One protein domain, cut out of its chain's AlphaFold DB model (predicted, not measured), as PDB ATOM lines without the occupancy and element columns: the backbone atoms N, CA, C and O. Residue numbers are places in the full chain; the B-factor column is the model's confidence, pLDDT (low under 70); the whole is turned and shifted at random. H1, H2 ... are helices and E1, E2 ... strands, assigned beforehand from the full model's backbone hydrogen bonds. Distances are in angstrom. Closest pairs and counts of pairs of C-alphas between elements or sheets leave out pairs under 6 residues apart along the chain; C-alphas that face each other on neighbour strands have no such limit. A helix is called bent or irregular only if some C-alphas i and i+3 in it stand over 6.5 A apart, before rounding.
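AT A GLANCE: This is residues 40 to 230 of the 243 residues of an uncharacterized protein of Bdellovibrio sp. qaytius (UniProt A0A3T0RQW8). Little regular structure: mostly loops, with a small parallel sheet, E1 and E2, near the middle, H1 and H4 side by side, and H5 meeting H7 steeply elsewhere. The printed part has 191 residues, 69 in named elements: H1 E1 H2 H3 H4 E2 H5 H6 H7, mostly helix. It is compact, radius of gyration of the C-alphas 16.5 A, spanning 48 by 40 by 29 A.

IN THESE COORDINATES: H1, residues 46 to 56, 15.5 A, begins at C-alpha 46 (124.329, 111.957, 69.298). Then come E1, 73 to 76; H2, 78 to 81; H3, 84 to 89; H4, 110 to 123, 20.1 A; E2, 127 to 130; H5, 154 to 168, 21.0 A; H6, 171 to 174; H7, 209 to 215, ending at C-alpha 215 (133.447, 115.136, 99.636).

HOW THE PARTS SIT: E1, H2 H3 H4, E2 form a strand-helix-strand unit, parallel neighbour strands with helices between; N 74 and O 127, 2.8 A apart, are within hydrogen-bond range. H4 touches H1 at a shallow tilt of 19 degrees, closest C-alphas Asn 46 and Arg 114, 5.7 A. H5 touches H7 with residues 154 to 158 alone, closest C-alphas Trp 157 and Leu 209, 5.9 A. H2 touches H4 and H5; H3 and H6 touch no helix. H1, H4, H5 and H7 have every O i to N i+4 pair within range; H3 is irregular, C-alphas 85 and 88 being 7.9 A apart, with 0 of 2, but 2 of 3 O i to N i+3 pairs; H2 and H6 are too short.

THE WHOLE: The printed part has no cut. Links H1 to E1, H3 to H4, E2 to H5 and H6 to H7 are long. Residues 63 to 67 and 225 to 230 have pLDDT under 70.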
ATOM      1  N   PHE A  40     125.343 103.024  80.412       97.81
ATOM      2  CA  PHE A  40     126.251 103.272  79.301       97.81
ATOM      3  C   PHE A  40     127.358 104.224  79.735       97.81
ATOM      4  O   PHE A  40     127.080 105.241  80.372       97.81
ATOM      5  N   ASP A  41     128.588 103.899  79.349       97.06
ATOM      6  CA  ASP A  41     129.762 104.722  79.617       97.06
ATOM      7  C   ASP A  41     130.128 105.531  78.372       97.06
ATOM      8  O   ASP A  41     130.025 105.057  77.234       97.06
ATOM      9  N   GLY A  42     130.550 106.772  78.590       88.88
ATOM     10  CA  GLY A  42     130.770 107.739  77.527       88.88
ATOM     11  C   GLY A  42     129.496 108.483  77.131       88.88
ATOM     12  O   GLY A  42     128.428 108.343  77.720       88.88
ATOM     13  N   SER A  43     129.621 109.366  76.140       91.69
ATOM     14  CA  SER A  43     128.512 110.249  75.737       91.69
ATOM     15  C   SER A  43     128.730 110.949  74.391       91.69
ATOM     16  O   SER A  43     128.124 111.991  74.127       91.69
ATOM     17  N   LYS A  44     129.623 110.427  73.532       96.38
ATOM     18  CA  LYS A  44     130.038 111.122  72.299       96.38
ATOM     19  C   LYS A  44     128.961 111.120  71.214       96.38
ATOM     20  O   LYS A  44     128.685 112.174  70.641       96.38
ATOM     21  N   SER A  45     128.387 109.963  70.885       97.50
ATOM     22  CA  SER A  45     127.485 109.830  69.731       97.50
ATOM     23  C   SER A  45     126.102 110.413  70.027       97.50
ATOM     24  O   SER A  45     125.427 109.988  70.960       97.50
ATOM     25  N   ASN A  46     125.671 111.371  69.202       98.25
ATOM     26  CA  ASN A  46     124.329 111.957  69.298       98.25
ATOM     27  C   ASN A  46     123.273 110.962  68.798       98.25
ATOM     28  O   ASN A  46     122.139 110.955  69.269       98.25
ATOM     29  N   GLU A  47     123.670 110.107  67.862       98.25
ATOM     30  CA  GLU A  47     122.870 109.029  67.301       98.25
ATOM     31  C   GLU A  47     122.552 108.004  68.396       98.25
ATOM     32  O   GLU A  47     121.382 107.734  68.644       98.25
ATOM     33  N   PHE A  48     123.557 107.563  69.161       97.94
ATOM     34  CA  PHE A  48     123.363 106.643  70.286       97.94
ATOM     35  C   PHE A  48     122.465 107.217  71.391       97.94
ATOM     36  O   PHE A  48     121.610 106.515  71.933       97.94
ATOM     37  N   TRP A  49     122.616 108.505  71.721       98.19
ATOM     38  CA  TRP A  49     121.699 109.184  72.643       98.19
ATOM     39  C   TRP A  49     120.248 109.073  72.165       98.19
ATOM     40  O   TRP A  49     119.370 108.713  72.946       98.19
ATOM     41  N   LYS A  50     119.997 109.355  70.882       98.00
ATOM     42  CA  LYS A  50     118.657 109.265  70.300       98.00
ATOM     43  C   LYS A  50     118.145 107.822  70.285       98.00
ATOM     44  O   LYS A  50     117.047 107.577  70.762       98.00
ATOM     45  N   GLU A  51     118.938 106.881  69.786       98.06
ATOM     46  CA  GLU A  51     118.562 105.467  69.667       98.06
ATOM     47  C   GLU A  51     118.251 104.832  71.025       98.06
ATOM     48  O   GLU A  51     117.227 104.168  71.176       98.06
ATOM     49  N   SER A  52     119.098 105.065  72.032       97.81
ATOM     50  CA  SER A  52     118.879 104.526  73.380       97.81
ATOM     51  C   SER A  52     117.640 105.129  74.049       97.81
ATOM     52  O   SER A  52     116.877 104.396  74.678       97.81
ATOM     53  N   MET A  53     117.386 106.432  73.881       96.75
ATOM     54  CA  MET A  53     116.155 107.055  74.376       96.75
ATOM     55  C   MET A  53     114.913 106.550  73.635       96.75
ATOM     56  O   MET A  53     113.923 106.234  74.285       96.75
ATOM     57  N   ASP A  54     114.959 106.427  72.307       97.00
ATOM     58  CA  ASP A  54     113.840 105.904  71.515       97.00
ATOM     59  C   ASP A  54     113.517 104.462  71.928       97.00
ATOM     60  O   ASP A  54     112.357 104.127  72.154       97.00
ATOM     61  N   PHE A  55     114.540 103.622  72.110       97.19
ATOM     62  CA  PHE A  55     114.374 102.266  72.626       97.19
ATOM     63  C   PHE A  55     113.721 102.261  74.013       97.19
ATOM     64  O   PHE A  55     112.810 101.464  74.249       97.19
ATOM     65  N   ALA A  56     114.116 103.170  74.908       95.25
ATOM     66  CA  ALA A  56     113.530 103.257  76.243       95.25
ATOM     67  C   ALA A  56     112.021 103.528  76.227       95.25
ATOM     68  O   ALA A  56     111.305 103.019  77.084       95.25
ATOM     69  N   GLU A  57     111.522 104.260  75.228       94.19
ATOM     70  CA  GLU A  57     110.089 104.516  75.046       94.19
ATOM     71  C   GLU A  57     109.302 103.292  74.543       94.19
ATOM     72  O   GLU A  57     108.073 103.300  74.566       94.19
ATOM     73  N   THR A  58     109.983 102.224  74.111       94.69
ATOM     74  CA  THR A  58     109.340 101.003  73.588       94.69
ATOM     75  C   THR A  58     109.278  99.851  74.585       94.69
ATOM     76  O   THR A  58     108.533  98.896  74.357       94.69
ATOM     77  N   VAL A  59     110.042  99.910  75.683       93.06
ATOM     78  CA  VAL A  59     110.187  98.777  76.607       93.06
ATOM     79  C   VAL A  59     109.484  99.066  77.931       93.06
ATOM     80  O   VAL A  59     110.028  99.789  78.775       93.06
ATOM     81  N   PRO A  60     108.290  98.488  78.154       90.62
ATOM     82  CA  PRO A  60     107.608  98.602  79.426       90.62
ATOM     83  C   PRO A  60     108.302  97.764  80.507       90.62
ATOM     84  O   PRO A  60     108.965  96.762  80.246       90.62
ATOM     85  N   THR A  61     108.100  98.162  81.752       86.69
ATOM     86  CA  THR A  61     108.615  97.540  82.968       86.69
ATOM     87  C   THR A  61     107.513  97.486  84.013       86.69
ATOM     88  O   THR A  61     106.568  98.271  83.997       86.69
ATOM     89  N   HIS A  62     107.648  96.569  84.963       78.25
ATOM     90  CA  HIS A  62     106.819  96.546  86.162       78.25
ATOM     91  C   HIS A  62     107.494  97.373  87.261       78.25
ATOM     92  O   HIS A  62     107.888  96.826  88.286       78.25
ATOM     93  N   ASN A  63     107.704  98.667  87.005       68.88
ATOM     94  CA  ASN A  63     108.207  99.601  88.007       68.88
ATOM     95  C   ASN A  63     107.105 100.571  88.458       68.88
ATOM     96  O   ASN A  63     106.048 100.687  87.850       68.88
ATOM     97  N   ASP A  64     107.365 101.230  89.572       61.94
ATOM     98  CA  ASP A  64     106.538 102.224  90.250       61.94
ATOM     99  C   ASP A  64     106.821 103.656  89.744       61.94
ATOM    100  O   ASP A  64     106.323 104.645  90.288       61.94
ATOM    101  N   ALA A  65     107.597 103.787  88.661       61.56
ATOM    102  CA  ALA A  65     107.905 105.067  88.042       61.56
ATOM    103  C   ALA A  65     106.782 105.519  87.097       61.56
ATOM    104  O   ALA A  65     106.152 104.725  86.400       61.56
ATOM    105  N   LYS A  66     106.576 106.840  86.999       56.62
ATOM    106  CA  LYS A  66     105.669 107.422  85.999       56.62
ATOM    107  C   LYS A  66     106.042 106.899  84.602       56.62
ATOM    108  O   LYS A  66     107.176 107.074  84.149       56.62
ATOM    109  N   ASN A  67     105.057 106.292  83.944       69.00
ATOM    110  CA  ASN A  67     105.073 105.721  82.593       69.00
ATOM    111  C   ASN A  67     105.598 104.282  82.449       69.00
ATOM    112  O   ASN A  67     105.520 103.772  81.340       69.00
ATOM    113  N   ASN A  68     106.035 103.595  83.515       83.25
ATOM    114  CA  ASN A  68     106.395 102.167  83.472       83.25
ATOM    115  C   ASN A  68     107.393 101.794  82.361       83.25
ATOM    116  O   ASN A  68     107.304 100.710  81.803       83.25
ATOM    117  N   LEU A  69     108.337 102.661  82.000       91.44
ATOM    118  CA  LEU A  69     109.328 102.398  80.947       91.44
ATOM    119  C   LEU A  69     110.703 102.107  81.553       91.44
ATOM    120  O   LEU A  69     110.985 102.535  82.680       91.44
ATOM    121  N   ILE A  70     111.563 101.405  80.809       93.25
ATOM    122  CA  ILE A  70     112.961 101.231  81.223       93.25
ATOM    123  C   ILE A  70     113.646 102.595  81.360       93.25
ATOM    124  O   ILE A  70     113.349 103.553  80.642       93.25
ATOM    125  N   ARG A  71     114.603 102.666  82.280       93.62
ATOM    126  CA  ARG A  71     115.484 103.819  82.463       93.62
ATOM    127  C   ARG A  71     116.928 103.359  82.352       93.62
ATOM    128  O   ARG A  71     117.246 102.202  82.619       93.62
ATOM    129  N   PHE A  72     117.775 104.293  81.949       96.94
ATOM    130  CA  PHE A  72     119.207 104.087  81.777       96.94
ATOM    131  C   PHE A  72     119.969 105.049  82.672       96.94
ATOM    132  O   PHE A  72     119.482 106.150  82.941       96.94
ATOM    133  N   THR A  73     121.174 104.651  83.060       98.31
ATOM    134  CA  THR A  73     122.183 105.542  83.635       98.31
ATOM    135  C   THR A  73     123.253 105.828  82.586       98.31
ATOM    136  O   THR A  73     123.866 104.908  82.051       98.31
ATOM    137  N   TYR A  74     123.495 107.098  82.280       98.62
ATOM    138  CA  TYR A  74     124.542 107.525  81.354       98.62
ATOM    139  C   TYR A  74     125.710 108.109  82.148       98.62
ATOM    140  O   TYR A  74     125.581 109.193  82.715       98.62
ATOM    141  N   PHE A  75     126.846 107.414  82.196       98.62
ATOM    142  CA  PHE A  75     128.076 107.934  82.791       98.62
ATOM    143  C   PHE A  75     128.834 108.746  81.740       98.62
ATOM    144  O   PHE A  75     129.446 108.198  80.824       98.62
ATOM    145  N   VAL A  76     128.776 110.073  81.852       98.69
ATOM    146  CA  VAL A  76     129.245 110.980  80.796       98.69
ATOM    147  C   VAL A  76     130.695 111.415  80.993       98.69
ATOM    148  O   VAL A  76     131.175 111.536  82.122       98.69
ATOM    149  N   ASN A  77     131.360 111.745  79.882       98.56
ATOM    150  CA  ASN A  77     132.683 112.369  79.876       98.56
ATOM    151  C   ASN A  77     132.597 113.817  79.356       98.56
ATOM    152  O   ASN A  77     132.292 114.021  78.173       98.56
ATOM    153  N   PRO A  78     132.906 114.843  80.173       98.19
ATOM    154  CA  PRO A  78     132.832 116.244  79.755       98.19
ATOM    155  C   PRO A  78     133.738 116.621  78.578       98.19
ATOM    156  O   PRO A  78     133.429 117.573  77.866       98.19
ATOM    157  N   VAL A  79     134.802 115.860  78.300       98.12
ATOM    158  CA  VAL A  79     135.659 116.077  77.115       98.12
ATOM    159  C   VAL A  79     134.903 115.915  75.791       98.12
ATOM    160  O   VAL A  79     135.285 116.522  74.795       98.12
ATOM    161  N   TYR A  80     133.788 115.174  75.769       98.19
ATOM    162  CA  TYR A  80     132.889 115.105  74.610       98.19
ATOM    163  C   TYR A  80     131.937 116.295  74.500       98.19
ATOM    164  O   TYR A  80     131.265 116.454  73.487       98.19
ATOM    165  N   TYR A  81     131.870 117.150  75.511       98.06
ATOM    166  CA  TYR A  81     131.148 118.418  75.474       98.06
ATOM    167  C   TYR A  81     132.112 119.598  75.318       98.06
ATOM    168  O   TYR A  81     131.699 120.743  75.477       98.06
ATOM    169  N   LEU A  82     133.384 119.338  75.004       98.19
ATOM    170  CA  LEU A  82     134.418 120.343  74.809       98.19
ATOM    171  C   LEU A  82     135.012 120.221  73.405       98.19
ATOM    172  O   LEU A  82     135.588 119.196  73.040       98.19
ATOM    173  N   ASP A  83     134.890 121.297  72.639       98.06
ATOM    174  CA  ASP A  83     135.544 121.490  71.355       98.06
ATOM    175  C   ASP A  83     137.056 121.351  71.529       98.06
ATOM    176  O   ASP A  83     137.667 121.955  72.416       98.06
ATOM    177  N   LYS A  84     137.683 120.579  70.650       97.75
ATOM    178  CA  LYS A  84     139.119 120.305  70.671       97.75
ATOM    179  C   LYS A  84     139.971 121.568  70.654       97.75
ATOM    180  O   LYS A  84     141.050 121.577  71.252       97.75
ATOM    181  N   ALA A  85     139.507 122.645  70.016       97.94
ATOM    182  CA  ALA A  85     140.212 123.928  70.034       97.94
ATOM    183  C   ALA A  85     140.228 124.586  71.429       97.94
ATOM    184  O   ALA A  85     141.072 125.440  71.694       97.94
ATOM    185  N   GLN A  86     139.321 124.186  72.324       98.25
ATOM    186  CA  GLN A  86     139.208 124.660  73.705       98.25
ATOM    187  C   GLN A  86     139.738 123.644  74.733       98.25
ATOM    188  O   GLN A  86     139.551 123.838  75.932       98.25
ATOM    189  N   LYS A  87     140.456 122.593  74.301       97.62
ATOM    190  CA  LYS A  87     140.997 121.539  75.183       97.62
ATOM    191  C   LYS A  87     141.837 122.043  76.361       97.62
ATOM    192  O   LYS A  87     141.938 121.354  77.364       97.62
ATOM    193  N   GLN A  88     142.416 123.240  76.252       97.75
ATOM    194  CA  GLN A  88     143.192 123.884  77.320       97.75
ATOM    195  C   GLN A  88     142.353 124.231  78.562       97.75
ATOM    196  O   GLN A  88     142.916 124.516  79.611       97.75
ATOM    197  N   ASN A  89     141.019 124.183  78.468       97.69
ATOM    198  CA  ASN A  89     140.128 124.323  79.623       97.69
ATOM    199  C   ASN A  89     140.142 123.089  80.545       97.69
ATOM    200  O   ASN A  89     139.485 123.102  81.582       97.69
ATOM    201  N   TYR A  90     140.861 122.029  80.163       98.25
ATOM    202  CA  TYR A  90     141.086 120.831  80.959       98.25
ATOM    203  C   TYR A  90     142.583 120.552  81.092       98.25
ATOM    204  O   TYR A  90     143.324 120.625  80.111       98.25
ATOM    205  N   SER A  91     143.011 120.161  82.285       97.56
ATOM    206  CA  SER A  91     144.348 119.649  82.561       97.56
ATOM    207  C   SER A  91     144.230 118.285  83.228       97.56
ATOM    208  O   SER A  91     143.649 118.163  84.306       97.56
ATOM    209  N   THR A  92     144.780 117.249  82.600       97.00
ATOM    210  CA  THR A  92     144.762 115.899  83.166       97.00
ATOM    211  C   THR A  92     145.584 115.881  84.451       97.00
ATOM    212  O   THR A  92     146.772 116.233  84.400       97.00
ATOM    213  N   PRO A  93     145.006 115.459  85.590       96.81
ATOM    214  CA  PRO A  93     145.758 115.349  86.831       96.81
ATOM    215  C   PRO A  93     147.032 114.513  86.652       96.81
ATOM    216  O   PRO A  93     147.041 113.527  85.912       96.81
ATOM    217  N   MET A  94     148.109 114.927  87.324       95.12
ATOM    218  CA  MET A  94     149.465 114.351  87.246       95.12
ATOM    219  C   MET A  94     150.219 114.536  85.914       95.12
ATOM    220  O   MET A  94     151.397 114.173  85.838       95.12
ATOM    221  N   LEU A  95     149.591 115.086  84.865       93.88
ATOM    222  CA  LEU A  95     150.251 115.363  83.578       93.88
ATOM    223  C   LEU A  95     150.434 116.853  83.280       93.88
ATOM    224  O   LEU A  95     151.249 117.176  82.411       93.88
ATOM    225  N   ASP A  96     149.670 117.726  83.943       87.44
ATOM    226  CA  ASP A  96     149.653 119.186  83.745       87.44
ATOM    227  C   ASP A  96     149.509 119.605  82.271       87.44
ATOM    228  O   ASP A  96     150.087 120.586  81.796       87.44
ATOM    229  N   LYS A  97     148.763 118.802  81.506       94.94
ATOM    230  CA  LYS A  97     148.559 118.945  80.062       94.94
ATOM    231  C   LYS A  97     147.122 118.570  79.700       94.94
ATOM    232  O   LYS A  97     146.550 117.695  80.346       94.94
ATOM    233  N   PRO A  98     146.552 119.139  78.623       96.75
ATOM    234  CA  PRO A  98     145.213 118.796  78.150       96.75
ATOM    235  C   PRO A  98     145.224 117.460  77.391       96.75
ATOM    236  O   PRO A  98     145.192 117.429  76.153       96.75
ATOM    237  N   VAL A  99     145.311 116.345  78.116       97.38
ATOM    238  CA  VAL A  99     145.309 114.994  77.542       97.38
ATOM    239  C   VAL A  99     143.936 114.352  77.733       97.38
ATOM    240  O   VAL A  99     143.400 114.288  78.832       97.38
ATOM    241  N   SER A 100     143.362 113.842  76.646       96.88
ATOM    242  CA  SER A 100     142.190 112.970  76.697       96.88
ATOM    243  C   SER A 100     142.530 111.657  76.012       96.88
ATOM    244  O   SER A 100     142.909 111.661  74.839       96.88
ATOM    245  N   CYS A 101     142.391 110.546  76.732       96.75
ATOM    246  CA  CYS A 101     142.653 109.199  76.228       96.75
ATOM    247  C   CYS A 101     141.524 108.676  75.326       96.75
ATOM    248  O   CYS A 101     141.690 107.668  74.648       96.75
ATOM    249  N   ILE A 102     140.404 109.401  75.261       96.44
ATOM    250  CA  ILE A 102     139.242 109.112  74.408       96.44
ATOM    251  C   ILE A 102     138.973 110.214  73.371       96.44
ATOM    252  O   ILE A 102     137.939 110.220  72.697       96.44
ATOM    253  N   GLY A 103     139.914 111.154  73.224       96.62
ATOM    254  CA  GLY A 103     139.806 112.290  72.315       96.62
ATOM    255  C   GLY A 103     138.867 113.396  72.809       96.62
ATOM    256  O   GLY A 103     138.525 113.481  73.986       96.62
ATOM    257  N   TRP A 104     138.485 114.276  71.889       97.31
ATOM    258  CA  TRP A 104     137.682 115.475  72.147       97.31
ATOM    259  C   TRP A 104     136.453 115.489  71.233       97.31
ATOM    260  O   TRP A 104     136.278 114.579  70.411       97.31
ATOM    261  N   GLU A 105     135.616 116.518  71.346       96.69
ATOM    262  CA  GLU A 105     134.716 116.856  70.246       96.69
ATOM    263  C   GLU A 105     135.510 117.524  69.117       96.69
ATOM    264  O   GLU A 105     136.144 118.559  69.318       96.69
ATOM    265  N   ASP A 106     135.476 116.920  67.931       93.38
ATOM    266  CA  ASP A 106     136.145 117.441  66.738       93.38
ATOM    267  C   ASP A 106     135.210 118.362  65.926       93.38
ATOM    268  O   ASP A 106     135.690 119.209  65.175       93.38
ATOM    269  N   ASP A 107     133.887 118.240  66.098       96.25
ATOM    270  CA  ASP A 107     132.874 119.099  65.484       96.25
ATOM    271  C   ASP A 107     132.063 119.847  66.553       96.25
ATOM    272  O   ASP A 107     131.059 119.370  67.095       96.25
ATOM    273  N   LYS A 108     132.486 121.085  66.818       96.56
ATOM    274  CA  LYS A 108     131.846 122.009  67.763       96.56
ATOM    275  C   LYS A 108     130.336 122.181  67.534       96.56
ATOM    276  O   LYS A 108     129.609 122.436  68.497       96.56
ATOM    277  N   SER A 109     129.845 122.041  66.298       96.75
ATOM    278  CA  SER A 109     128.419 122.207  65.982       96.75
ATOM    279  C   SER A 109     127.538 121.098  66.574       96.75
ATOM    280  O   SER A 109     126.338 121.300  66.764       96.75
ATOM    281  N   ARG A 110     128.128 119.956  66.957       97.75
ATOM    282  CA  ARG A 110     127.422 118.822  67.574       97.75
ATOM    283  C   ARG A 110     127.152 119.004  69.066       97.75
ATOM    284  O   ARG A 110     126.263 118.335  69.596       97.75
ATOM    285  N   ILE A 111     127.881 119.901  69.738       98.00
ATOM    286  CA  ILE A 111     127.798 120.107  71.195       98.00
ATOM    287  C   ILE A 111     126.398 120.569  71.631       98.00
ATOM    288  O   ILE A 111     125.848 119.948  72.542       98.00
ATOM    289  N   PRO A 112     125.759 121.584  71.005       97.62
ATOM    290  CA  PRO A 112     124.411 121.998  71.399       97.62
ATOM    291  C   PRO A 112     123.379 120.870  71.301       97.62
ATOM    292  O   PRO A 112     122.569 120.709  72.213       97.62
ATOM    293  N   LEU A 113     123.436 120.056  70.239       97.88
ATOM    294  CA  LEU A 113     122.548 118.902  70.083       97.88
ATOM    295  C   LEU A 113     122.802 117.854  71.174       97.88
ATOM    296  O   LEU A 113     121.855 117.352  71.774       97.88
ATOM    297  N   ARG A 114     124.068 117.572  71.498       98.25
ATOM    298  CA  ARG A 114     124.416 116.658  72.595       98.25
ATOM    299  C   ARG A 114     123.848 117.129  73.930       98.25
ATOM    300  O   ARG A 114     123.297 116.325  74.680       98.25
ATOM    301  N   VAL A 115     123.942 118.427  74.222       98.38
ATOM    302  CA  VAL A 115     123.358 119.010  75.437       98.38
ATOM    303  C   VAL A 115     121.834 118.878  75.438       98.38
ATOM    304  O   VAL A 115     121.262 118.471  76.446       98.38
ATOM    305  N   GLN A 116     121.168 119.152  74.313       98.12
ATOM    306  CA  GLN A 116     119.718 118.962  74.193       98.12
ATOM    307  C   GLN A 116     119.301 117.513  74.466       98.12
ATOM    308  O   GLN A 116     118.354 117.288  75.216       98.12
ATOM    309  N   LEU A 117     120.025 116.538  73.911       98.56
ATOM    310  CA  LEU A 117     119.763 115.113  74.130       98.56
ATOM    311  C   LEU A 117     120.029 114.696  75.583       98.56
ATOM    312  O   LEU A 117     119.225 113.976  76.168       98.56
ATOM    313  N   THR A 118     121.093 115.220  76.194       98.62
ATOM    314  CA  THR A 118     121.405 114.999  77.619       98.62
ATOM    315  C   THR A 118     120.274 115.522  78.512       98.62
ATOM    316  O   THR A 118     119.820 114.833  79.425       98.62
ATOM    317  N   ASN A 119     119.759 116.720  78.217       98.50
ATOM    318  CA  ASN A 119     118.614 117.293  78.925       98.50
ATOM    319  C   ASN A 119     117.340 116.476  78.711       98.50
ATOM    320  O   ASN A 119     116.598 116.252  79.663       98.50
ATOM    321  N   ALA A 120     117.082 116.023  77.482       98.06
ATOM    322  CA  ALA A 120     115.924 115.194  77.172       98.06
ATOM    323  C   ALA A 120     115.954 113.871  77.954       98.06
ATOM    324  O   ALA A 120     114.938 113.501  78.541       98.06
ATOM    325  N   ALA A 121     117.114 113.211  78.028       98.06
ATOM    326  CA  ALA A 121     117.298 111.996  78.814       98.06
ATOM    327  C   ALA A 121     117.002 112.248  80.300       98.06
ATOM    328  O   ALA A 121     116.172 111.560  80.895       98.06
ATOM    329  N   PHE A 122     117.602 113.289  80.883       97.81
ATOM    330  CA  PHE A 122     117.357 113.646  82.281       97.81
ATOM    331  C   PHE A 122     115.868 113.919  82.559       97.81
ATOM    332  O   PHE A 122     115.288 113.369  83.493       97.81
ATOM    333  N   LEU A 123     115.210 114.722  81.716       96.75
ATOM    334  CA  LEU A 123     113.795 115.079  81.876       96.75
ATOM    335  C   LEU A 123     112.842 113.890  81.690       96.75
ATOM    336  O   LEU A 123     111.742 113.893  82.241       96.75
ATOM    337  N   LYS A 124     113.265 112.861  80.947       95.19
ATOM    338  CA  LYS A 124     112.560 111.578  80.816       95.19
ATOM    339  C   LYS A 124     112.826 110.619  81.984       95.19
ATOM    340  O   LYS A 124     112.267 109.526  82.009       95.19
ATOM    341  N   GLY A 125     113.625 111.022  82.972       94.81
ATOM    342  CA  GLY A 125     113.908 110.240  84.175       94.81
ATOM    343  C   GLY A 125     115.058 109.245  84.022       94.81
ATOM    344  O   GLY A 125     115.174 108.339  84.843       94.81
ATOM    345  N   HIS A 126     115.886 109.383  82.983       96.62
ATOM    346  CA  HIS A 126     117.181 108.705  82.935       96.62
ATOM    347  C   HIS A 126     118.159 109.384  83.898       96.62
ATOM    348  O   HIS A 126     118.071 110.589  84.147       96.62
ATOM    349  N   GLU A 127     119.108 108.620  84.428       98.00
ATOM    350  CA  GLU A 127     120.143 109.157  85.303       98.00
ATOM    351  C   GLU A 127     121.358 109.615  84.493       98.00
ATOM    352  O   GLU A 127     121.771 108.952  83.542       98.00
ATOM    353  N   ILE A 128     121.955 110.735  84.903       98.75
ATOM    354  CA  ILE A 128     123.239 111.218  84.393       98.75
ATOM    355  C   ILE A 128     124.268 111.078  85.519       98.75
ATOM    356  O   ILE A 128     124.132 111.701  86.572       98.75
ATOM    357  N   GLY A 129     125.280 110.242  85.304       98.44
ATOM    358  CA  GLY A 129     126.386 109.992  86.224       98.44
ATOM    359  C   GLY A 129     127.712 110.531  85.688       98.44
ATOM    360  O   GLY A 129     127.829 110.909  84.522       98.44
ATOM    361  N   SER A 130     128.737 110.552  86.538       98.56
ATOM    362  CA  SER A 130     130.092 110.947  86.146       98.56
ATOM    363  C   SER A 130     130.916 109.738  85.709       98.56
ATOM    364  O   SER A 130     131.009 108.758  86.447       98.56
ATOM    365  N   HIS A 131     131.563 109.843  84.545       98.31
ATOM    366  CA  HIS A 131     132.628 108.932  84.117       98.31
ATOM    367  C   HIS A 131     134.014 109.593  84.137       98.31
ATOM    368  O   HIS A 131     134.887 109.245  83.342       98.31
ATOM    369  N   ALA A 132     134.211 110.600  84.999       97.88
ATOM    370  CA  ALA A 132     135.371 111.497  84.957       97.88
ATOM    371  C   ALA A 132     135.537 112.196  83.580       97.88
ATOM    372  O   ALA A 132     134.626 112.198  82.749       97.88
ATOM    373  N   ASN A 133     136.667 112.858  83.330       98.06
ATOM    374  CA  ASN A 133     136.884 113.684  82.139       98.06
ATOM    375  C   ASN A 133     137.589 112.932  81.014       98.06
ATOM    376  O   ASN A 133     136.980 112.672  79.982       98.06
ATOM    377  N   SER A 134     138.874 112.624  81.189       89.88
ATOM    378  CA  SER A 134     139.781 112.236  80.094       89.88
ATOM    379  C   SER A 134     139.845 110.745  79.796       89.88
ATOM    380  O   SER A 134     140.469 110.355  78.807       89.88
ATOM    381  N   HIS A 135     139.231 109.920  80.648       95.75
ATOM    382  CA  HIS A 135     139.220 108.461  80.529       95.75
ATOM    383  C   HIS A 135     140.632 107.841  80.406       95.75
ATOM    384  O   HIS A 135     140.851 106.825  79.744       95.75
ATOM    385  N   CYS A 136     141.629 108.477  81.018       95.19
ATOM    386  CA  CYS A 136     142.966 107.902  81.148       95.19
ATOM    387  C   CYS A 136     143.033 106.917  82.325       95.19
ATOM    388  O   CYS A 136     142.129 106.909  83.149       95.19
ATOM    389  N   ASP A 137     144.074 106.082  82.399       96.06
ATOM    390  CA  ASP A 137     144.226 105.080  83.463       96.06
ATOM    391  C   ASP A 137     144.688 105.735  84.770       96.06
ATOM    392  O   ASP A 137     145.876 105.989  84.965       96.06
ATOM    393  N   GLN A 138     143.758 105.991  85.688       95.19
ATOM    394  CA  GLN A 138     144.055 106.636  86.970       95.19
ATOM    395  C   GLN A 138     144.922 105.774  87.895       95.19
ATOM    396  O   GLN A 138     145.548 106.308  88.811       95.19
ATOM    397  N   SER A 139     144.991 104.457  87.665       95.88
ATOM    398  CA  SER A 139     145.884 103.575  88.423       95.88
ATOM    399  C   SER A 139     147.352 103.744  88.016       95.88
ATOM    400  O   SER A 139     148.249 103.402  88.785       95.88
ATOM    401  N   GLY A 140     147.607 104.278  86.816       95.88
ATOM    402  CA  GLY A 140     148.943 104.432  86.248       95.88
ATOM    403  C   GLY A 140     149.665 103.107  85.984       95.88
ATOM    404  O   GLY A 140     150.899 103.084  85.971       95.88
ATOM    405  N   THR A 141     148.930 102.006  85.801       96.38
ATOM    406  CA  THR A 141     149.497 100.657  85.646       96.38
ATOM    407  C   THR A 141     149.624 100.227  84.185       96.38
ATOM    408  O   THR A 141     150.535  99.463  83.847       96.38
ATOM    409  N   ASP A 142     148.779 100.753  83.298       94.69
ATOM    410  CA  ASP A 142     148.824 100.482  81.866       94.69
ATOM    411  C   ASP A 142     149.991 101.223  81.196       94.69
ATOM    412  O   ASP A 142     149.992 102.445  81.050       94.69
ATOM    413  N   LYS A 143     150.981 100.454  80.726       96.12
ATOM    414  CA  LYS A 143     152.177 100.938  80.012       96.12
ATOM    415  C   LYS A 143     151.876 101.662  78.702       96.12
ATOM    416  O   LYS A 143     152.738 102.381  78.203       96.12
ATOM    417  N   THR A 144     150.705 101.433  78.118       94.88
ATOM    418  CA  THR A 144     150.279 102.079  76.870       94.88
ATOM    419  C   THR A 144     149.556 103.402  77.121       94.88
ATOM    420  O   THR A 144     149.376 104.195  76.197       94.88
ATOM    421  N   ASN A 145     149.193 103.674  78.377       95.50
ATOM    422  CA  ASN A 145     148.487 104.877  78.773       95.50
ATOM    423  C   ASN A 145     149.470 106.016  79.111       95.50
ATOM    424  O   ASN A 145     150.498 105.776  79.750       95.50
ATOM    425  N   PRO A 146     149.162 107.284  78.771       94.81
ATOM    426  CA  PRO A 146     149.981 108.432  79.177       94.81
ATOM    427  C   PRO A 146     150.138 108.586  80.701       94.81
ATOM    428  O   PRO A 146     151.047 109.288  81.144       94.81
ATOM    429  N   MET A 147     149.285 107.934  81.496       96.06
ATOM    430  CA  MET A 147     149.347 107.911  82.958       96.06
ATOM    431  C   MET A 147     150.336 106.892  83.542       96.06
ATOM    432  O   MET A 147     150.466 106.825  84.765       96.06
ATOM    433  N   TYR A 148     151.038 106.097  82.726       97.06
ATOM    434  CA  TYR A 148     151.940 105.061  83.235       97.06
ATOM    435  C   TYR A 148     152.953 105.608  84.260       97.06
ATOM    436  O   TYR A 148     153.691 106.562  83.991       97.06
ATOM    437  N   GLY A 149     152.989 104.992  85.445       97.06
ATOM    438  CA  GLY A 149     153.847 105.395  86.564       97.06
ATOM    439  C   GLY A 149     153.397 106.665  87.298       97.06
ATOM    440  O   GLY A 149     154.178 107.228  88.063       97.06
ATOM    441  N   LYS A 150     152.171 107.145  87.055       96.69
ATOM    442  CA  LYS A 150     151.612 108.374  87.639       96.69
ATOM    443  C   LYS A 150     150.224 108.117  88.248       96.69
ATOM    444  O   LYS A 150     149.252 108.713  87.789       96.69
ATOM    445  N   PRO A 151     150.102 107.227  89.249       96.94
ATOM    446  CA  PRO A 151     148.815 106.958  89.885       96.94
ATOM    447  C   PRO A 151     148.218 108.243  90.461       96.94
ATOM    448  O   PRO A 151     148.943 109.097  90.977       96.94
ATOM    449  N   TRP A 152     146.898 108.376  90.390       97.19
ATOM    450  CA  TRP A 152     146.202 109.491  91.022       97.19
ATOM    451  C   TRP A 152     146.174 109.323  92.538       97.19
ATOM    452  O   TRP A 152     145.795 108.269  93.054       97.19
ATOM    453  N   ASP A 153     146.538 110.384  93.249       97.25
ATOM    454  CA  ASP A 153     146.283 110.527  94.677       97.25
ATOM    455  C   ASP A 153     144.926 111.214  94.932       97.25
ATOM    456  O   ASP A 153     144.154 111.488  94.009       97.25
ATOM    457  N   GLU A 154     144.606 111.478  96.201       98.25
ATOM    458  CA  GLU A 154     143.378 112.181  96.593       98.25
ATOM    459  C   GLU A 154     143.265 113.568  95.936       98.25
ATOM    460  O   GLU A 154     142.189 113.957  95.486       98.25
ATOM    461  N   SER A 155     144.377 114.301  95.817       98.25
ATOM    462  CA  SER A 155     144.386 115.641  95.220       98.25
ATOM    463  C   SER A 155     144.133 115.606  93.711       98.25
ATOM    464  O   SER A 155     143.443 116.471  93.169       98.25
ATOM    465  N   ALA A 156     144.627 114.569  93.030       98.06
ATOM    466  CA  ALA A 156     144.370 114.328  91.620       98.06
ATOM    467  C   ALA A 156     142.892 113.992  91.364       98.06
ATOM    468  O   ALA A 156     142.292 114.556  90.446       98.06
ATOM    469  N   TRP A 157     142.278 113.150  92.204       98.06
ATOM    470  CA  TRP A 157     140.836 112.876  92.143       98.06
ATOM    471  C   TRP A 157     139.990 114.121  92.431       98.06
ATOM    472  O   TRP A 157     139.013 114.377  91.724       98.06
ATOM    473  N   ASP A 158     140.376 114.924  93.425       98.50
ATOM    474  CA  ASP A 158     139.712 116.194  93.740       98.50
ATOM    475  C   ASP A 158     139.747 117.160  92.550       98.50
ATOM    476  O   ASP A 158     138.723 117.710  92.135       98.50
ATOM    477  N   SER A 159     140.928 117.303  91.942       98.31
ATOM    478  CA  SER A 159     141.120 118.086  90.724       98.31
ATOM    479  C   SER A 159     140.239 117.577  89.583       98.31
ATOM    480  O   SER A 159     139.583 118.381  88.918       98.31
ATOM    481  N   GLU A 160     140.152 116.260  89.373       98.12
ATOM    482  CA  GLU A 160     139.328 115.688  88.307       98.12
ATOM    483  C   GLU A 160     137.841 116.024  88.481       98.12
ATOM    484  O   GLU A 160     137.197 116.466  87.527       98.12
ATOM    485  N   PHE A 161     137.276 115.871  89.682       98.44
ATOM    486  CA  PHE A 161     135.858 116.177  89.905       98.44
ATOM    487  C   PHE A 161     135.561 117.676  89.931       98.44
ATOM    488  O   PHE A 161     134.509 118.113  89.456       98.44
ATOM    489  N   SER A 162     136.500 118.492  90.413       98.50
ATOM    490  CA  SER A 162     136.431 119.949  90.274       98.50
ATOM    491  C   SER A 162     136.364 120.359  88.798       98.50
ATOM    492  O   SER A 162     135.463 121.098  88.382       98.50
ATOM    493  N   GLN A 163     137.253 119.803  87.972       98.56
ATOM    494  CA  GLN A 163     137.276 120.044  86.533       98.56
ATOM    495  C   GLN A 163     136.055 119.460  85.820       98.56
ATOM    496  O   GLN A 163     135.530 120.117  84.926       98.56
ATOM    497  N   PHE A 164     135.536 118.304  86.247       98.56
ATOM    498  CA  PHE A 164     134.287 117.743  85.721       98.56
ATOM    499  C   PHE A 164     133.147 118.748  85.852       98.56
ATOM    500  O   PHE A 164     132.481 119.065  84.866       98.56
ATOM    501  N   ASN A 165     132.965 119.318  87.045       98.12
ATOM    502  CA  ASN A 165     131.924 120.312  87.277       98.12
ATOM    503  C   ASN A 165     132.164 121.590  86.464       98.12
ATOM    504  O   ASN A 165     131.237 122.110  85.841       98.12
ATOM    505  N   SER A 166     133.411 122.069  86.426       98.06
ATOM    506  CA  SER A 166     133.799 123.241  85.635       98.06
ATOM    507  C   SER A 166     133.499 123.057  84.146       98.06
ATOM    508  O   SER A 166     132.935 123.949  83.510       98.06
ATOM    509  N   LEU A 167     133.818 121.890  83.585       98.00
ATOM    510  CA  LEU A 167     133.599 121.584  82.177       98.00
ATOM    511  C   LEU A 167     132.119 121.390  81.861       98.00
ATOM    512  O   LEU A 167     131.594 122.040  80.954       98.00
ATOM    513  N   PHE A 168     131.453 120.518  82.617       98.06
ATOM    514  CA  PHE A 168     130.115 120.034  82.298       98.06
ATOM    515  C   PHE A 168     129.014 121.047  82.607       98.06
ATOM    516  O   PHE A 168     128.051 121.155  81.857       98.06
ATOM    517  N   PHE A 169     129.164 121.858  83.653       98.19
ATOM    518  CA  PHE A 169     128.169 122.879  83.991       98.19
ATOM    519  C   PHE A 169     128.500 124.264  83.427       98.19
ATOM    520  O   PHE A 169     127.760 125.210  83.675       98.19
ATOM    521  N   ASN A 170     129.559 124.392  82.620       97.88
ATOM    522  CA  ASN A 170     129.863 125.611  81.860       97.88
ATOM    523  C   ASN A 170     130.103 125.322  80.368       97.88
ATOM    524  O   ASN A 170     130.908 126.003  79.731       97.88
ATOM    525  N   ILE A 171     129.419 124.325  79.790       98.00
ATOM    526  CA  ILE A 171     129.655 123.848  78.412       98.00
ATOM    527  C   ILE A 171     129.656 125.000  77.404       98.00
ATOM    528  O   ILE A 171     130.606 125.153  76.638       98.00
ATOM    529  N   PHE A 172     128.630 125.849  77.403       97.62
ATOM    530  CA  PHE A 172     128.514 126.920  76.410       97.62
ATOM    531  C   PHE A 172     129.618 127.971  76.558       97.62
ATOM    532  O   PHE A 172     130.258 128.332  75.567       97.62
ATOM    533  N   LYS A 173     129.930 128.371  77.795       97.31
ATOM    534  CA  LYS A 173     131.039 129.281  78.108       97.31
ATOM    535  C   LYS A 173     132.390 128.704  77.677       97.31
ATOM    536  O   LYS A 173     133.128 129.368  76.950       97.31
ATOM    537  N   ASN A 174     132.689 127.462  78.060       97.69
ATOM    538  CA  ASN A 174     133.946 126.780  77.732       97.69
ATOM    539  C   ASN A 174     134.150 126.644  76.221       97.69
ATOM    540  O   ASN A 174     135.281 126.669  75.744       97.69
ATOM    541  N   ASN A 175     133.056 126.554  75.467       97.69
ATOM    542  CA  ASN A 175     133.078 126.449  74.018       97.69
ATOM    543  C   ASN A 175     132.886 127.782  73.291       97.69
ATOM    544  O   ASN A 175     132.897 127.782  72.065       97.69
ATOM    545  N   LYS A 176     132.715 128.922  73.975       96.69
ATOM    546  CA  LYS A 176     132.386 130.209  73.326       96.69
ATOM    547  C   LYS A 176     131.166 130.072  72.397       96.69
ATOM    548  O   LYS A 176     131.208 130.470  71.234       96.69
ATOM    549  N   LEU A 177     130.132 129.394  72.886       95.94
ATOM    550  CA  LEU A 177     128.849 129.194  72.217       95.94
ATOM    551  C   LEU A 177     127.778 130.065  72.893       95.94
ATOM    552  O   LEU A 177     127.877 130.314  74.094       95.94
ATOM    553  N   PRO A 178     126.747 130.516  72.156       94.94
ATOM    554  CA  PRO A 178     125.630 131.236  72.755       94.94
ATOM    555  C   PRO A 178     124.833 130.317  73.685       94.94
ATOM    556  O   PRO A 178     124.474 129.201  73.308       94.94
ATOM    557  N   GLU A 179     124.536 130.794  74.891       91.75
ATOM    558  CA  GLU A 179     123.781 130.031  75.884       91.75
ATOM    559  C   GLU A 179     122.309 129.856  75.465       91.75
ATOM    560  O   GLU A 179     121.674 130.802  74.980       91.75
ATOM    561  N   PRO A 180     121.715 128.667  75.670       91.75
ATOM    562  CA  PRO A 180     120.300 128.459  75.408       91.75
ATOM    563  C   PRO A 180     119.471 129.138  76.504       91.75
ATOM    564  O   PRO A 180     119.599 128.811  77.682       91.75
ATOM    565  N   LYS A 181     118.553 130.032  76.116       92.56
ATOM    566  CA  LYS A 181     117.719 130.814  77.054       92.56
ATOM    567  C   LYS A 181     117.005 129.967  78.112       92.56
ATOM    568  O   LYS A 181     116.856 130.409  79.242       92.56
ATOM    569  N   GLN A 182     116.559 128.767  77.744       94.00
ATOM    570  CA  GLN A 182     115.786 127.888  78.622       94.00
ATOM    571  C   GLN A 182     116.588 127.361  79.823       94.00
ATOM    572  O   GLN A 182     116.007 127.139  80.880       94.00
ATOM    573  N   TYR A 183     117.899 127.163  79.665       93.56
ATOM    574  CA  TYR A 183     118.757 126.518  80.668       93.56
ATOM    575  C   TYR A 183     120.025 127.328  80.968       93.56
ATOM    576  O   TYR A 183     121.025 126.781  81.429       93.56
ATOM    577  N   ALA A 184     120.023 128.627  80.673       87.12
ATOM    578  CA  ALA A 184     121.165 129.489  80.948       87.12
ATOM    579  C   ALA A 184     121.465 129.567  82.468       87.12
ATOM    580  O   ALA A 184     120.528 129.549  83.273       87.12
ATOM    581  N   PRO A 185     122.747 129.673  82.880       85.94
ATOM    582  CA  PRO A 185     123.934 129.760  82.019       85.94
ATOM    583  C   PRO A 185     124.568 128.404  81.666       85.94
ATOM    584  O   PRO A 185     125.409 128.317  80.775       85.94
ATOM    585  N   THR A 186     124.188 127.323  82.352       89.38
ATOM    586  CA  THR A 186     124.875 126.024  82.227       89.38
ATOM    587  C   THR A 186     124.540 125.315  80.915       89.38
ATOM    588  O   THR A 186     125.348 124.560  80.371       89.38
ATOM    589  N   GLY A 187     123.335 125.562  80.401       94.19
ATOM    590  CA  GLY A 187     122.732 124.841  79.294       94.19
ATOM    591  C   GLY A 187     122.123 123.493  79.681       94.19
ATOM    592  O   GLY A 187     121.484 122.870  78.833       94.19
ATOM    593  N   LEU A 188     122.276 123.058  80.935       98.00
ATOM    594  CA  LEU A 188     121.764 121.790  81.449       98.00
ATOM    595  C   LEU A 188     120.475 121.989  82.257       98.00
ATOM    596  O   LEU A 188     120.339 122.945  83.016       98.00
ATOM    597  N   ALA A 189     119.543 121.046  82.134       97.94
ATOM    598  CA  ALA A 189     118.264 121.036  82.849       97.94
ATOM    599  C   ALA A 189     118.383 120.621  84.331       97.94
ATOM    600  O   ALA A 189     117.380 120.509  85.034       97.94
ATOM    601  N   PHE A 190     119.604 120.368  84.796       97.75
ATOM    602  CA  PHE A 190     119.934 119.872  86.125       97.75
ATOM    603  C   PHE A 190     121.221 120.526  86.637       97.75
ATOM    604  O   PHE A 190     121.921 121.225  85.901       97.75
ATOM    605  N   LYS A 191     121.511 120.327  87.921       97.12
ATOM    606  CA  LYS A 191     122.626 120.954  88.639       97.12
ATOM    607  C   LYS A 191     123.684 119.918  89.043       97.12
ATOM    608  O   LYS A 191     123.389 118.721  88.992       97.12
ATOM    609  N   PRO A 192     124.891 120.340  89.475       97.50
ATOM    610  CA  PRO A 192     125.922 119.420  89.959       97.50
ATOM    611  C   PRO A 192     125.425 118.424  91.006       97.50
ATOM    612  O   PRO A 192     125.798 117.259  90.963       97.50
ATOM    613  N   GLU A 193     124.511 118.833  91.889       96.88
ATOM    614  CA  GLU A 193     123.985 117.972  92.956       96.88
ATOM    615  C   GLU A 193     123.110 116.816  92.438       96.88
ATOM    616  O   GLU A 193     122.775 115.909  93.199       96.88
ATOM    617  N   ASN A 194     122.717 116.843  91.158       98.06
ATOM    618  CA  ASN A 194     122.006 115.747  90.507       98.06
ATOM    619  C   ASN A 194     122.947 114.642  89.998       98.06
ATOM    620  O   ASN A 194     122.467 113.545  89.722       98.06
ATOM    621  N   ILE A 195     124.258 114.896  89.900       98.31
ATOM    622  CA  ILE A 195     125.260 113.889  89.532       98.31
ATOM    623  C   ILE A 195     125.632 113.105  90.789       98.31
ATOM    624  O   ILE A 195     126.510 113.496  91.554       98.31
ATOM    625  N   VAL A 196     124.917 112.008  91.030       97.69
ATOM    626  CA  VAL A 196     125.053 111.221  92.266       97.69
ATOM    627  C   VAL A 196     125.722 109.864  92.064       97.69
ATOM    628  O   VAL A 196     126.147 109.257  93.048       97.69
ATOM    629  N   GLY A 197     125.828 109.395  90.823       97.75
ATOM    630  CA  GLY A 197     126.503 108.154  90.457       97.75
ATOM    631  C   GLY A 197     127.880 108.392  89.849       97.75
ATOM    632  O   GLY A 197     128.055 109.309  89.040       97.75
ATOM    633  N   PHE A 198     128.836 107.533  90.193       98.06
ATOM    634  CA  PHE A 198     130.172 107.517  89.600       98.06
ATOM    635  C   PHE A 198     130.547 106.136  89.043       98.06
ATOM    636  O   PHE A 198     130.159 105.087  89.574       98.06
ATOM    637  N   ARG A 199     131.338 106.154  87.970       97.69
ATOM    638  CA  ARG A 199     132.113 105.013  87.490       97.69
ATOM    639  C   ARG A 199     133.471 105.500  87.010       97.69
ATOM    640  O   ARG A 199     133.543 106.398  86.178       97.69
ATOM    641  N   ALA A 200     134.543 104.892  87.486       97.12
ATOM    642  CA  ALA A 200     135.898 105.199  87.081       97.12
ATOM    643  C   ALA A 200     136.167 104.657  85.670       97.12
ATOM    644  O   ALA A 200     135.813 103.508  85.374       97.12
ATOM    645  N   PRO A 201     136.811 105.450  84.802       96.25
ATOM    646  CA  PRO A 201     137.368 104.962  83.549       96.25
ATOM    647  C   PRO A 201     138.204 103.704  83.729       96.25
ATOM    648  O   PRO A 201     138.954 103.584  84.694       96.25
ATOM    649  N   LEU A 202     138.066 102.755  82.800       94.75
ATOM    650  CA  LEU A 202     138.787 101.472  82.823       94.75
ATOM    651  C   LEU A 202     138.574 100.646  84.110       94.75
ATOM    652  O   LEU A 202     139.304  99.685  84.339       94.75
ATOM    653  N   LEU A 203     137.597 101.019  84.950       94.62
ATOM    654  CA  LEU A 203     137.431 100.512  86.318       94.62
ATOM    655  C   LEU A 203     138.692 100.708  87.188       94.62
ATOM    656  O   LEU A 203     138.884 100.025  88.196       94.62
ATOM    657  N   ALA A 204     139.552 101.651  86.798       93.38
ATOM    658  CA  ALA A 204     140.814 101.944  87.450       93.38
ATOM    659  C   ALA A 204     140.586 102.911  88.615       93.38
ATOM    660  O   ALA A 204     140.208 104.068  88.439       93.38
ATOM    661  N   VAL A 205     140.831 102.430  89.831       93.69
ATOM    662  CA  VAL A 205     140.659 103.206  91.064       93.69
ATOM    663  C   VAL A 205     141.940 103.196  91.887       93.69
ATOM    664  O   VAL A 205     142.718 102.246  91.835       93.69
ATOM    665  N   THR A 206     142.136 104.243  92.683       95.31
ATOM    666  CA  THR A 206     143.188 104.330  93.705       95.31
ATOM    667  C   THR A 206     142.554 104.676  95.052       95.31
ATOM    668  O   THR A 206     141.408 105.128  95.102       95.31
ATOM    669  N   ASP A 207     143.272 104.478  96.159       94.88
ATOM    670  CA  ASP A 207     142.723 104.721  97.505       94.88
ATOM    671  C   ASP A 207     142.310 106.179  97.744       94.88
ATOM    672  O   ASP A 207     141.399 106.440  98.531       94.88
ATOM    673  N   GLY A 208     142.911 107.119  97.008       95.81
ATOM    674  CA  GLY A 208     142.545 108.533  97.045       95.81
ATOM    675  C   GLY A 208     141.129 108.829  96.538       95.81
ATOM    676  O   GLY A 208     140.601 109.887  96.845       95.81
ATOM    677  N   LEU A 209     140.480 107.917  95.806       96.81
ATOM    678  CA  LEU A 209     139.136 108.136  95.259       96.81
ATOM    679  C   LEU A 209     138.064 108.250  96.355       96.81
ATOM    680  O   LEU A 209     137.174 109.100  96.288       96.81
ATOM    681  N   TRP A 210     138.116 107.371  97.356       95.50
ATOM    682  CA  TRP A 210     137.035 107.184  98.329       95.50
ATOM    683  C   TRP A 210     136.707 108.430  99.167       95.50
ATOM    684  O   TRP A 210     135.523 108.779  99.235       95.50
ATOM    685  N   PRO A 211     137.685 109.133  99.779       96.31
ATOM    686  CA  PRO A 211     137.396 110.377 100.496       96.31
ATOM    687  C   PRO A 211     136.830 111.463  99.569       96.31
ATOM    688  O   PRO A 211     135.943 112.221  99.969       96.31
ATOM    689  N   VAL A 212     137.259 111.502  98.305       97.69
ATOM    690  CA  VAL A 212     136.783 112.502  97.341       97.69
ATOM    691  C   VAL A 212     135.339 112.220  96.921       97.69
ATOM    692  O   VAL A 212     134.526 113.143  96.885       97.69
ATOM    693  N   LEU A 213     134.953 110.960  96.698       97.00
ATOM    694  CA  LEU A 213     133.552 110.624  96.416       97.00
ATOM    695  C   LEU A 213     132.611 111.090  97.539       97.00
ATOM    696  O   LEU A 213     131.542 111.642  97.262       97.00
ATOM    697  N   GLN A 214     133.032 110.940  98.800       95.44
ATOM    698  CA  GLN A 214     132.294 111.454  99.958       95.44
ATOM    699  C   GLN A 214     132.229 112.987  99.960       95.44
ATOM    700  O   GLN A 214     131.144 113.551 100.125       95.44
ATOM    701  N   LYS A 215     133.361 113.667  99.724       96.56
ATOM    702  CA  LYS A 215     133.447 115.136  99.636       96.56
ATOM    703  C   LYS A 215     132.471 115.709  98.603       96.56
ATOM    704  O   LYS A 215     131.784 116.691  98.888       96.56
ATOM    705  N   TYR A 216     132.369 115.074  97.435       96.69
ATOM    706  CA  TYR A 216     131.474 115.483  96.346       96.69
ATOM    707  C   TYR A 216     130.050 114.925  96.468       96.69
ATOM    708  O   TYR A 216     129.213 115.202  95.611       96.69
ATOM    709  N   LYS A 217     129.736 114.207  97.556       96.25
ATOM    710  CA  LYS A 217     128.401 113.664  97.854       96.25
ATOM    711  C   LYS A 217     127.874 112.697  96.788       96.25
ATOM    712  O   LYS A 217     126.657 112.587  96.610       96.25
ATOM    713  N   PHE A 218     128.767 111.965  96.124       97.06
ATOM    714  CA  PHE A 218     128.353 110.807  95.341       97.06
ATOM    715  C   PHE A 218     127.639 109.819  96.265       97.06
ATOM    716  O   PHE A 218     128.070 109.569  97.391       97.06
ATOM    717  N   ARG A 219     126.509 109.284  95.805       96.31
ATOM    718  CA  ARG A 219     125.705 108.313  96.557       96.31
ATOM    719  C   ARG A 219     126.177 106.892  96.321       96.31
ATOM    720  O   ARG A 219     125.992 106.046  97.195       96.31
ATOM    721  N   TYR A 220     126.747 106.625  95.152       95.31
ATOM    722  CA  TYR A 220     127.233 105.301  94.815       95.31
ATOM    723  C   TYR A 220     128.372 105.335  93.793       95.31
ATOM    724  O   TYR A 220     128.488 106.261  92.987       95.31
ATOM    725  N   ASP A 221     129.182 104.280  93.832       95.38
ATOM    726  CA  ASP A 221     130.225 103.961  92.859       95.38
ATOM    727  C   ASP A 221     129.957 102.588  92.226       95.38
ATOM    728  O   ASP A 221     129.561 101.644  92.914       95.38
ATOM    729  N   THR A 222     130.196 102.475  90.919       94.69
ATOM    730  CA  THR A 222     130.076 101.218  90.157       94.69
ATOM    731  C   THR A 222     131.401 100.753  89.546       94.69
ATOM    732  O   THR A 222     131.399  99.974  88.595       94.69
ATOM    733  N   SER A 223     132.537 101.232  90.062       91.62
ATOM    734  CA  SER A 223     133.872 100.912  89.535       91.62
ATOM    735  C   SER A 223     134.405  99.572  90.024       91.62
ATOM    736  O   SER A 223     135.264  98.968  89.388       91.62
ATOM    737  N   LYS A 224     133.919  99.097  91.173       83.81
ATOM    738  CA  LYS A 224     134.260  97.780  91.709       83.81
ATOM    739  C   LYS A 224     133.170  96.764  91.384       83.81
ATOM    740  O   LYS A 224     131.998  97.093  91.250       83.81
ATOM    741  N   HIS A 225     133.565  95.491  91.356       63.00
ATOM    742  CA  HIS A 225     132.665  94.342  91.195       63.00
ATOM    743  C   HIS A 225     131.558  94.268  92.269       63.00
ATOM    744  O   HIS A 225     130.587  93.536  92.097       63.00
ATOM    745  N   GLN A 226     131.690  95.022  93.364       59.34
ATOM    746  CA  GLN A 226     130.668  95.193  94.388       59.34
ATOM    747  C   GLN A 226     130.197  96.650  94.388       59.34
ATOM    748  O   GLN A 226     131.012  97.561  94.530       59.34
ATOM    749  N   LEU A 227     128.884  96.859  94.228       54.09
ATOM    750  CA  LEU A 227     128.263  98.181  94.309       54.09
ATOM    751  C   LEU A 227     128.530  98.779  95.693       54.09
ATOM    752  O   LEU A 227     128.099  98.216  96.702       54.09
ATOM    753  N   LEU A 228     129.212  99.923  95.737       53.88
ATOM    754  CA  LEU A 228     129.448 100.650  96.978       53.88
ATOM    755  C   LEU A 228     128.395 101.752  97.126       53.88
ATOM    756  O   LEU A 228     128.382 102.703  96.347       53.88
ATOM    757  N   ILE A 229     127.530 101.643  98.140       66.69
ATOM    758  CA  ILE A 229     126.616 102.720  98.547       66.69
ATOM    759  C   ILE A 229     127.316 103.566  99.613       66.69
ATOM    760  O   ILE A 229     127.695 103.064 100.671       66.69
ATOM    761  N   ILE A 230     127.472 104.860  99.351       62.59
ATOM    762  CA  ILE A 230     128.156 105.800 100.241       62.59
ATOM    763  C   ILE A 230     127.127 106.348 101.244       62.59
ATOM    764  O   ILE A 230     126.359 107.261 100.943       62.59
TER     765      ILE A 230